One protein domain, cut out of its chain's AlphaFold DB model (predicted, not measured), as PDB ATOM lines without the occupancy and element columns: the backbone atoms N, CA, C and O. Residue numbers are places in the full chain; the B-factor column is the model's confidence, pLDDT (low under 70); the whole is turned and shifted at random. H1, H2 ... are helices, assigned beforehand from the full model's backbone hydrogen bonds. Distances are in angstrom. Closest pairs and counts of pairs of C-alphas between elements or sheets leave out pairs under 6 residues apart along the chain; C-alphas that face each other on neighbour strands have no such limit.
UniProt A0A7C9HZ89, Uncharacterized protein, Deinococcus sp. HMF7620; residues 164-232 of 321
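AT A GLANCE: This is residues 164 to 232 of the 321 residues of an uncharacterized protein of Deinococcus sp. HMF7620 (UniProt A0A7C9HZ89). Three helices, H3, H4 and H5, follow one another as two helical hairpins and make a shallow arc, H4 running back between H3 and H5. H1 stands at the open side of this arc, close to H4 and H5, and the short H2 makes the corner that leads from the H1 side into H3. The contacts are few: H1 touches no helix. The printed part has 69 residues with five named helices, in the order H1, H2, H3, H4, H5, and no named strand, and its class is all helix. It is compact, with a radius of gyration of the C-alphas of 10.6 A and a rounded outline of 26 by 25 by 19 A.

HOW THE PARTS SIT: H1, residues 164 to 175, is close to but not clearly touching H2, residues 182 to 185; their closest C-alphas, those of Arg 166 and Leu 185, are 7.1 A apart. H2 and H3, residues 190 to 200, touch only at the corner by their link, with the C-alphas of Val 184 and Gly 190 closest at 5.4 A. H1 and H3 are apart. H3 forms a hairpin with H4, residues 207 to 215: they touch, with the C-alphas of Ala 195 and Ala 207 closest at 5.7 A, and run opposite ways at a tilt of 37 degrees, only just steep. H4 forms a second hairpin with H5, residues 220 to 231, which touches it with residues 222 to 226 alone; the closest C-alphas, those of Leu 213 and Val 222, are 6.1 A apart, and the two run opposite ways at a shallow tilt of 30 degrees. H3 and H5 are only just apart, closest at 8.5 A. H1 is close to but not clearly touching H4, with the C-alphas of Ala 165 and Gln 214 closest at 5.4 A and a steep tilt of 49 degrees, opposite ways. H1 is also close to but not clearly touching H5, with the C-alphas of Leu 172 and Thr 227 closest at 7.0 A; they run the same way at a tilt of 33 degrees, only just shallow. In H1, H3, H4 and H5 every O i to N i+4 pair is within hydrogen-bond range; H2 is too short for such a pair.

IN THESE COORDINATES: H1 begins at C-alpha 164, (341.761, 372.508, 331.359), and measures 16.4 A from first to last C-alpha. H2 measures 5.3 A, H3 15.2 A and H4 12.4 A. H3 begins at C-alpha 190, (350.105, 380.814, 322.957). H5 measures 16.5 A and ends at C-alpha 231, (343.467, 392.310, 339.307).

THE WHOLE: The two C-alphas farthest apart, those of Thr 200 and Ser 218, are 27.4 A from each other. The printed part has no cut. The links H2 to H3 and H4 to H5 are tight, H1 to H2 and H3 to H4 are short, and no link is long. The mean pLDDT of the printed part is 76.5, and residues 188 and 201 are under 70.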
ATOM      1  N   GLU A 164     342.313 371.744 330.231       77.06
ATOM      2  CA  GLU A 164     341.761 372.508 331.359       77.06
ATOM      3  C   GLU A 164     342.415 373.885 331.542       77.06
ATOM      4  O   GLU A 164     341.716 374.863 331.803       77.06
ATOM      5  N   ALA A 165     343.726 374.009 331.302       76.19
ATOM      6  CA  ALA A 165     344.440 375.284 331.398       76.19
ATOM      7  C   ALA A 165     343.881 376.347 330.430       76.19
ATOM      8  O   ALA A 165     343.783 377.524 330.783       76.19
ATOM      9  N   ARG A 166     343.462 375.932 329.222       81.44
ATOM     10  CA  ARG A 166     342.796 376.805 328.236       81.44
ATOM     11  C   ARG A 166     341.463 377.308 328.785       81.44
ATOM     12  O   ARG A 166     341.207 378.510 328.752       81.44
ATOM     13  N   THR A 167     340.641 376.410 329.322       80.62
ATOM     14  CA  THR A 167     339.329 376.751 329.890       80.62
ATOM     15  C   THR A 167     339.459 377.709 331.072       80.62
ATOM     16  O   THR A 167     338.724 378.694 331.147       80.62
ATOM     17  N   VAL A 168     340.420 377.460 331.964       79.50
ATOM     18  CA  VAL A 168     340.675 378.292 333.146       79.50
ATOM     19  C   VAL A 168     341.102 379.702 332.743       79.50
ATOM     20  O   VAL A 168     340.541 380.673 333.250       79.50
ATOM     21  N   ILE A 169     342.011 379.847 331.774       82.62
ATOM     22  CA  ILE A 169     342.426 381.167 331.273       82.62
ATOM     23  C   ILE A 169     341.273 381.896 330.605       82.62
ATOM     24  O   ILE A 169     341.046 383.063 330.915       82.62
ATOM     25  N   LEU A 170     340.527 381.241 329.714       84.12
ATOM     26  CA  LEU A 170     339.402 381.877 329.025       84.12
ATOM     27  C   LEU A 170     338.328 382.349 330.012       84.12
ATOM     28  O   LEU A 170     337.801 383.450 329.860       84.12
ATOM     29  N   ARG A 171     338.039 381.563 331.055       81.31
ATOM     30  CA  ARG A 171     337.107 381.963 332.120       81.31
ATOM     31  C   ARG A 171     337.648 383.130 332.940       81.31
ATOM     32  O   ARG A 171     336.955 384.132 333.078       81.31
ATOM     33  N   LEU A 172     338.876 383.035 333.446       77.75
ATOM     34  CA  LEU A 172     339.465 384.068 334.307       77.75
ATOM     35  C   LEU A 172     339.636 385.399 333.581       77.75
ATOM     36  O   LEU A 172     339.354 386.456 334.141       77.75
ATOM     37  N   THR A 173     340.064 385.355 332.324       78.56
ATOM     38  CA  THR A 173     340.251 386.563 331.515       78.56
ATOM     39  C   THR A 173     338.915 387.194 331.146       78.56
ATOM     40  O   THR A 173     338.783 388.409 331.277       78.56
ATOM     41  N   ARG A 174     337.886 386.388 330.841       80.88
ATOM     42  CA  ARG A 174     336.512 386.875 330.645       80.88
ATOM     43  C   ARG A 174     335.943 387.526 331.906       80.88
ATOM     44  O   ARG A 174     335.355 388.597 331.804       80.88
ATOM     45  N   VAL A 175     336.141 386.924 333.081       76.44
ATOM     46  CA  VAL A 175     335.731 387.509 334.375       76.44
ATOM     47  C   VAL A 175     336.471 388.822 334.647       76.44
ATOM     48  O   VAL A 175     335.891 389.756 335.191       76.44
ATOM     49  N   ALA A 176     337.728 388.929 334.218       70.38
ATOM     50  CA  ALA A 176     338.495 390.170 334.275       70.38
ATOM     51  C   ALA A 176     338.079 391.214 333.211       70.38
ATOM     52  O   ALA A 176     338.642 392.306 333.198       70.38
ATOM     53  N   GLY A 177     337.106 390.904 332.344       75.81
ATOM     54  CA  GLY A 177     336.599 391.802 331.300       75.81
ATOM     55  C   GLY A 177     337.371 391.754 329.977       75.81
ATOM     56  O   GLY A 177     337.182 392.625 329.132       75.81
ATOM     57  N   PHE A 178     338.233 390.753 329.774       76.75
ATOM     58  CA  PHE A 178     339.088 390.627 328.590       76.75
ATOM     59  C   PHE A 178     338.738 389.393 327.758       76.75
ATOM     60  O   PHE A 178     338.591 388.286 328.276       76.75
ATOM     61  N   ILE A 179     338.645 389.571 326.440       78.25
ATOM     62  CA  ILE A 179     338.343 388.490 325.496       78.25
ATOM     63  C   ILE A 179     339.628 388.130 324.750       78.25
ATOM     64  O   ILE A 179     340.099 388.894 323.908       78.25
ATOM     65  N   ILE A 180     340.200 386.964 325.057       79.25
ATOM     66  CA  ILE A 180     341.319 386.400 324.293       79.25
ATOM     67  C   ILE A 180     340.752 385.529 323.161       79.25
ATOM     68  O   ILE A 180     339.943 384.642 323.442       79.25
ATOM     69  N   PRO A 181     341.189 385.714 321.899       75.31
ATOM     70  CA  PRO A 181     340.818 384.827 320.806       75.31
ATOM     71  C   PRO A 181     341.390 383.426 321.023       75.31
ATOM     72  O   PRO A 181     342.592 383.254 321.228       75.31
ATOM     73  N   GLU A 182     340.548 382.404 320.900       75.19
ATOM     74  CA  GLU A 182     340.954 381.010 321.107       75.19
ATOM     75  C   GLU A 182     342.047 380.549 320.130       75.19
ATOM     76  O   GLU A 182     342.936 379.787 320.505       75.19
ATOM     77  N   ALA A 183     342.061 381.109 318.918       72.25
ATOM     78  CA  ALA A 183     343.085 380.858 317.907       72.25
ATOM     79  C   ALA A 183     344.509 381.264 318.347       72.25
ATOM     80  O   ALA A 183     345.488 380.793 317.770       72.25
ATOM     81  N   VAL A 184     344.648 382.139 319.352       74.56
ATOM     82  CA  VAL A 184     345.953 382.519 319.925       74.56
ATOM     83  C   VAL A 184     346.470 381.427 320.864       74.56
ATOM     84  O   VAL A 184     347.671 381.181 320.919       74.56
ATOM     85  N   LEU A 185     345.573 380.731 321.563       75.31
ATOM     86  CA  LEU A 185     345.912 379.690 322.540       75.31
ATOM     87  C   LEU A 185     346.370 378.385 321.874       75.31
ATOM     88  O   LEU A 185     347.178 377.655 322.444       75.31
ATOM     89  N   GLU A 186     345.893 378.115 320.658       72.38
ATOM     90  CA  GLU A 186     346.240 376.923 319.870       72.38
ATOM     91  C   GLU A 186     347.628 377.006 319.223       72.38
ATOM     92  O   GLU A 186     348.186 375.993 318.798       72.38
ATOM     93  N   ARG A 187     348.224 378.201 319.175       73.75
ATOM     94  CA  ARG A 187     349.575 378.390 318.643       73.75
ATOM     95  C   ARG A 187     350.616 377.859 319.628       73.75
ATOM     96  O   ARG A 187     350.446 378.001 320.838       73.75
ATOM     97  N   PRO A 188     351.758 377.340 319.142       62.53
ATOM     98  CA  PRO A 188     352.851 376.911 320.012       62.53
ATOM     99  C   PRO A 188     353.410 378.068 320.861       62.53
ATOM    100  O   PRO A 188     353.987 377.834 321.912       62.53
ATOM    101  N   THR A 189     353.189 379.325 320.471       73.50
ATOM    102  CA  THR A 189     353.546 380.529 321.240       73.50
ATOM    103  C   THR A 189     352.425 381.056 322.141       73.50
ATOM    104  O   THR A 189     352.575 382.136 322.712       73.50
ATOM    105  N   GLY A 190     351.326 380.315 322.320       73.00
ATOM    106  CA  GLY A 190     350.105 380.814 322.957       73.00
ATOM    107  C   GLY A 190     350.308 381.400 324.357       73.00
ATOM    108  O   GLY A 190     349.755 382.449 324.666       73.00
ATOM    109  N   THR A 191     351.180 380.815 325.182       72.88
ATOM    110  CA  THR A 191     351.514 381.362 326.514       72.88
ATOM    111  C   THR A 191     352.198 382.731 326.442       72.88
ATOM    112  O   THR A 191     351.938 383.609 327.263       72.88
ATOM    113  N   THR A 192     353.061 382.939 325.449       76.12
ATOM    114  CA  THR A 192     353.810 384.190 325.268       76.12
ATOM    115  C   THR A 192     352.946 385.253 324.598       76.12
ATOM    116  O   THR A 192     352.996 386.421 324.987       76.12
ATOM    117  N   ASP A 193     352.111 384.851 323.642       75.38
ATOM    118  CA  ASP A 193     351.187 385.748 322.952       75.38
ATOM    119  C   ASP A 193     350.101 386.264 323.906       75.38
ATOM    120  O   ASP A 193     349.814 387.459 323.915       75.38
ATOM    121  N   VAL A 194     349.579 385.411 324.794       74.06
ATOM    122  CA  VAL A 194     348.647 385.825 325.855       74.06
ATOM    123  C   VAL A 194     349.306 386.775 326.849       74.06
ATOM    124  O   VAL A 194     348.719 387.803 327.179       74.06
ATOM    125  N   ALA A 195     350.527 386.478 327.301       76.19
ATOM    126  CA  ALA A 195     351.265 387.377 328.188       76.19
ATOM    127  C   ALA A 195     351.490 388.754 327.535       76.19
ATOM    128  O   ALA A 195     351.320 389.787 328.184       76.19
ATOM    129  N   ARG A 196     351.808 388.783 326.233       76.56
ATOM    130  CA  ARG A 196     351.967 390.023 325.461       76.56
ATOM    131  C   ARG A 196     350.643 390.776 325.312       76.56
ATOM    132  O   ARG A 196     350.621 391.982 325.530       76.56
ATOM    133  N   MET A 197     349.552 390.084 324.989       75.62
ATOM    134  CA  MET A 197     348.220 390.694 324.918       75.62
ATOM    135  C   MET A 197     347.810 391.288 326.269       75.62
ATOM    136  O   MET A 197     347.363 392.429 326.328       75.62
ATOM    137  N   MET A 198     348.043 390.578 327.371       75.44
ATOM    138  CA  MET A 198     347.753 391.099 328.710       75.44
ATOM    139  C   MET A 198     348.598 392.331 329.043       75.44
ATOM    140  O   MET A 198     348.062 393.314 329.556       75.44
ATOM    141  N   ALA A 199     349.876 392.339 328.655       76.75
ATOM    142  CA  ALA A 199     350.742 393.502 328.827       76.75
ATOM    143  C   ALA A 199     350.253 394.725 328.030       76.75
ATOM    144  O   ALA A 199     350.271 395.834 328.561       76.75
ATOM    145  N   THR A 200     349.748 394.546 326.799       74.75
ATOM    146  CA  THR A 200     349.177 395.665 326.014       74.75
ATOM    147  C   THR A 200     347.945 396.286 326.664       74.75
ATOM    148  O   THR A 200     347.669 397.464 326.462       74.75
ATOM    149  N   VAL A 201     347.238 395.514 327.487       69.88
ATOM    150  CA  VAL A 201     346.043 395.954 328.210       69.88
ATOM    151  C   VAL A 201     346.391 396.471 329.619       69.88
ATOM    152  O   VAL A 201     345.515 396.793 330.419       69.88
ATOM    153  N   GLY A 202     347.685 396.578 329.943       70.44
ATOM    154  CA  GLY A 202     348.153 397.071 331.238       70.44
ATOM    155  C   GLY A 202     347.988 396.057 332.371       70.44
ATOM    156  O   GLY A 202     347.824 396.450 333.526       70.44
ATOM    157  N   ARG A 203     348.013 394.753 332.068       75.38
ATOM    158  CA  ARG A 203     347.970 393.662 333.055       75.38
ATOM    159  C   ARG A 203     349.259 392.844 333.018       75.38
ATOM    160  O   ARG A 203     349.727 392.436 331.957       75.38
ATOM    161  N   THR A 204     349.828 392.556 334.186       74.25
ATOM    162  CA  THR A 204     351.063 391.766 334.302       74.25
ATOM    163  C   THR A 204     350.743 390.293 334.506       74.25
ATOM    164  O   THR A 204     350.696 389.826 335.641       74.25
ATOM    165  N   VAL A 205     350.552 389.549 333.418       75.88
ATOM    166  CA  VAL A 205     350.484 388.081 333.473       75.88
ATOM    167  C   VAL A 205     351.815 387.506 332.969       75.88
ATOM    168  O   VAL A 205     352.013 387.394 331.758       75.88
ATOM    169  N   PRO A 206     352.779 387.184 333.853       76.19
ATOM    170  CA  PRO A 206     354.035 386.557 333.462       76.19
ATOM    171  C   PRO A 206     353.814 385.204 332.780       76.19
ATOM    172  O   PRO A 206     353.086 384.339 333.271       76.19
ATOM    173  N   ALA A 207     354.562 384.969 331.699       73.75
ATOM    174  CA  ALA A 207     354.569 383.694 330.977       73.75
ATOM    175  C   ALA A 207     354.891 382.490 331.887       73.75
ATOM    176  O   ALA A 207     354.420 381.385 331.638       73.75
ATOM    177  N   ARG A 208     355.638 382.704 332.984       77.19
ATOM    178  CA  ARG A 208     355.915 381.673 333.999       77.19
ATOM    179  C   ARG A 208     354.654 381.191 334.718       77.19
ATOM    180  O   ARG A 208     354.534 379.996 334.951       77.19
ATOM    181  N   THR A 209     353.715 382.081 335.040       76.38
ATOM    182  CA  THR A 209     352.459 381.707 335.711       76.38
ATOM    183  C   THR A 209     351.527 380.968 334.755       76.38
ATOM    184  O   THR A 209     350.900 379.990 335.149       76.38
ATOM    185  N   LEU A 210     351.510 381.348 333.473       77.25
ATOM    186  CA  LEU A 210     350.772 380.615 332.438       77.25
ATOM    187  C   LEU A 210     351.354 379.218 332.187       77.25
ATOM    188  O   LEU A 210     350.606 378.263 331.995       77.25
ATOM    189  N   LEU A 211     352.682 379.081 332.236       78.00
ATOM    190  CA  LEU A 211     353.363 377.794 332.106       78.00
ATOM    191  C   LEU A 211     353.156 376.912 333.350       78.00
ATOM    192  O   LEU A 211     352.951 375.709 333.219       78.00
ATOM    193  N   ALA A 212     353.133 377.503 334.549       77.00
ATOM    194  CA  ALA A 212     352.756 376.800 335.775       77.00
ATOM    195  C   ALA A 212     351.312 376.277 335.700       77.00
ATOM    196  O   ALA A 212     351.071 375.119 336.026       77.00
ATOM    197  N   LEU A 213     350.381 377.082 335.177       78.19
ATOM    198  CA  LEU A 213     348.992 376.665 334.975       78.19
ATOM    199  C   LEU A 213     348.872 375.548 333.932       78.19
ATOM    200  O   LEU A 213     348.045 374.655 334.064       78.19
ATOM    201  N   GLN A 214     349.711 375.568 332.899       81.06
ATOM    202  CA  GLN A 214     349.742 374.500 331.901       81.06
ATOM    203  C   GLN A 214     350.235 373.167 332.483       81.06
ATOM    204  O   GLN A 214     349.785 372.111 332.044       81.06
ATOM    205  N   ASN A 215     351.143 373.208 333.460       80.00
ATOM    206  CA  ASN A 215     351.663 372.014 334.125       80.00
ATOM    207  C   ASN A 215     350.744 371.508 335.248       80.00
ATOM    208  O   ASN A 215     350.745 370.314 335.533       80.00
ATOM    209  N   ALA A 216     349.976 372.400 335.878       78.00
ATOM    210  CA  ALA A 216     349.073 372.087 336.980       78.00
ATOM    211  C   ALA A 216     347.770 372.910 336.864       78.00
ATOM    212  O   ALA A 216     347.594 373.903 337.575       78.00
ATOM    213  N   PRO A 217     346.849 372.527 335.959       72.19
ATOM    214  CA  PRO A 217     345.629 373.297 335.694       72.19
ATOM    215  C   PRO A 217     344.636 373.290 336.860       72.19
ATOM    216  O   PRO A 217     343.808 374.192 336.957       72.19
ATOM    217  N   SER A 218     344.733 372.295 337.740       75.75
ATOM    218  CA  SER A 218     343.837 372.095 338.881       75.75
ATOM    219  C   SER A 218     344.420 372.626 340.199       75.75
ATOM    220  O   SER A 218     343.792 372.464 341.242       75.75
ATOM    221  N   ASP A 219     345.614 373.234 340.188       81.06
ATOM    222  CA  ASP A 219     346.234 373.755 341.411       81.06
ATOM    223  C   ASP A 219     345.594 375.100 341.820       81.06
ATOM    224  O   ASP A 219     345.750 376.108 341.112       81.06
ATOM    225  N   PRO A 220     344.904 375.164 342.977       73.75
ATOM    226  CA  PRO A 220     344.254 376.386 343.440       73.75
ATOM    227  C   PRO A 220     345.244 377.530 343.706       73.75
ATOM    228  O   PRO A 220     344.873 378.697 343.563       73.75
ATOM    229  N   GLN A 221     346.505 377.236 344.046       77.19
ATOM    230  CA  GLN A 221     347.519 378.266 344.302       77.19
ATOM    231  C   GLN A 221     347.923 378.997 343.019       77.19
ATOM    232  O   GLN A 221     348.071 380.222 343.008       77.19
ATOM    233  N   VAL A 222     348.051 378.265 341.910       80.62
ATOM    234  CA  VAL A 222     348.399 378.842 340.604       80.62
ATOM    235  C   VAL A 222     347.254 379.708 340.078       80.62
ATOM    236  O   VAL A 222     347.488 380.813 339.578       80.62
ATOM    237  N   ILE A 223     346.013 379.252 340.262       78.00
ATOM    238  CA  ILE A 223     344.802 379.998 339.897       78.00
ATOM    239  C   ILE A 223     344.672 381.281 340.727       78.00
ATOM    240  O   ILE A 223     344.399 382.349 340.168       78.00
ATOM    241  N   ALA A 224     344.903 381.212 342.041       76.31
ATOM    242  CA  ALA A 224     344.862 382.381 342.917       76.31
ATOM    243  C   ALA A 224     345.907 383.432 342.507       76.31
ATOM    244  O   ALA A 224     345.585 384.617 342.390       76.31
ATOM    245  N   ASN A 225     347.132 382.995 342.198       80.62
ATOM    246  CA  ASN A 225     348.215 383.879 341.766       80.62
ATOM    247  C   ASN A 225     347.896 384.553 340.416       80.62
ATOM    248  O   ASN A 225     348.046 385.767 340.276       80.62
ATOM    249  N   LEU A 226     347.353 383.802 339.450       80.06
ATOM    250  CA  LEU A 226     346.885 384.351 338.170       80.06
ATOM    251  C   LEU A 226     345.741 385.362 338.363       80.06
ATOM    252  O   LEU A 226     345.731 386.424 337.746       80.06
ATOM    253  N   THR A 227     344.793 385.058 339.248       80.00
ATOM    254  CA  THR A 227     343.663 385.947 339.556       80.00
ATOM    255  C   THR A 227     344.143 387.257 340.177       80.00
ATOM    256  O   THR A 227     343.673 388.335 339.807       80.00
ATOM    257  N   GLN A 228     345.109 387.188 341.094       80.88
ATOM    258  CA  GLN A 228     345.716 388.368 341.707       80.88
ATOM    259  C   GLN A 228     346.460 389.214 340.665       80.88
ATOM    260  O   GLN A 228     346.298 390.433 340.632       80.88
ATOM    261  N   GLN A 229     347.199 388.577 339.758       80.75
ATOM    262  CA  GLN A 229     347.900 389.241 338.655       80.75
ATOM    263  C   GLN A 229     346.955 389.919 337.652       80.75
ATOM    264  O   GLN A 229     347.257 391.005 337.163       80.75
ATOM    265  N   LEU A 230     345.790 389.324 337.380       78.50
ATOM    266  CA  LEU A 230     344.753 389.929 336.537       78.50
ATOM    267  C   LEU A 230     344.076 391.136 337.205       78.50
ATOM    268  O   LEU A 230     343.608 392.035 336.508       78.50
ATOM    269  N   ARG A 231     344.030 391.182 338.542       73.50
ATOM    270  CA  ARG A 231     343.467 392.310 339.307       73.50
ATOM    271  C   ARG A 231     344.454 393.454 339.493       73.50
ATOM    272  O   ARG A 231     344.024 394.608 339.503       73.50
ATOM    273  N   SER A 232     345.747 393.162 339.578       72.75
ATOM    274  CA  SER A 232     346.792 394.176 339.700       72.75
ATOM    275  C   SER A 232     346.934 394.969 338.393       72.75
ATOM    276  O   SER A 232     347.178 394.377 337.338       72.75
TER     277      SER A 232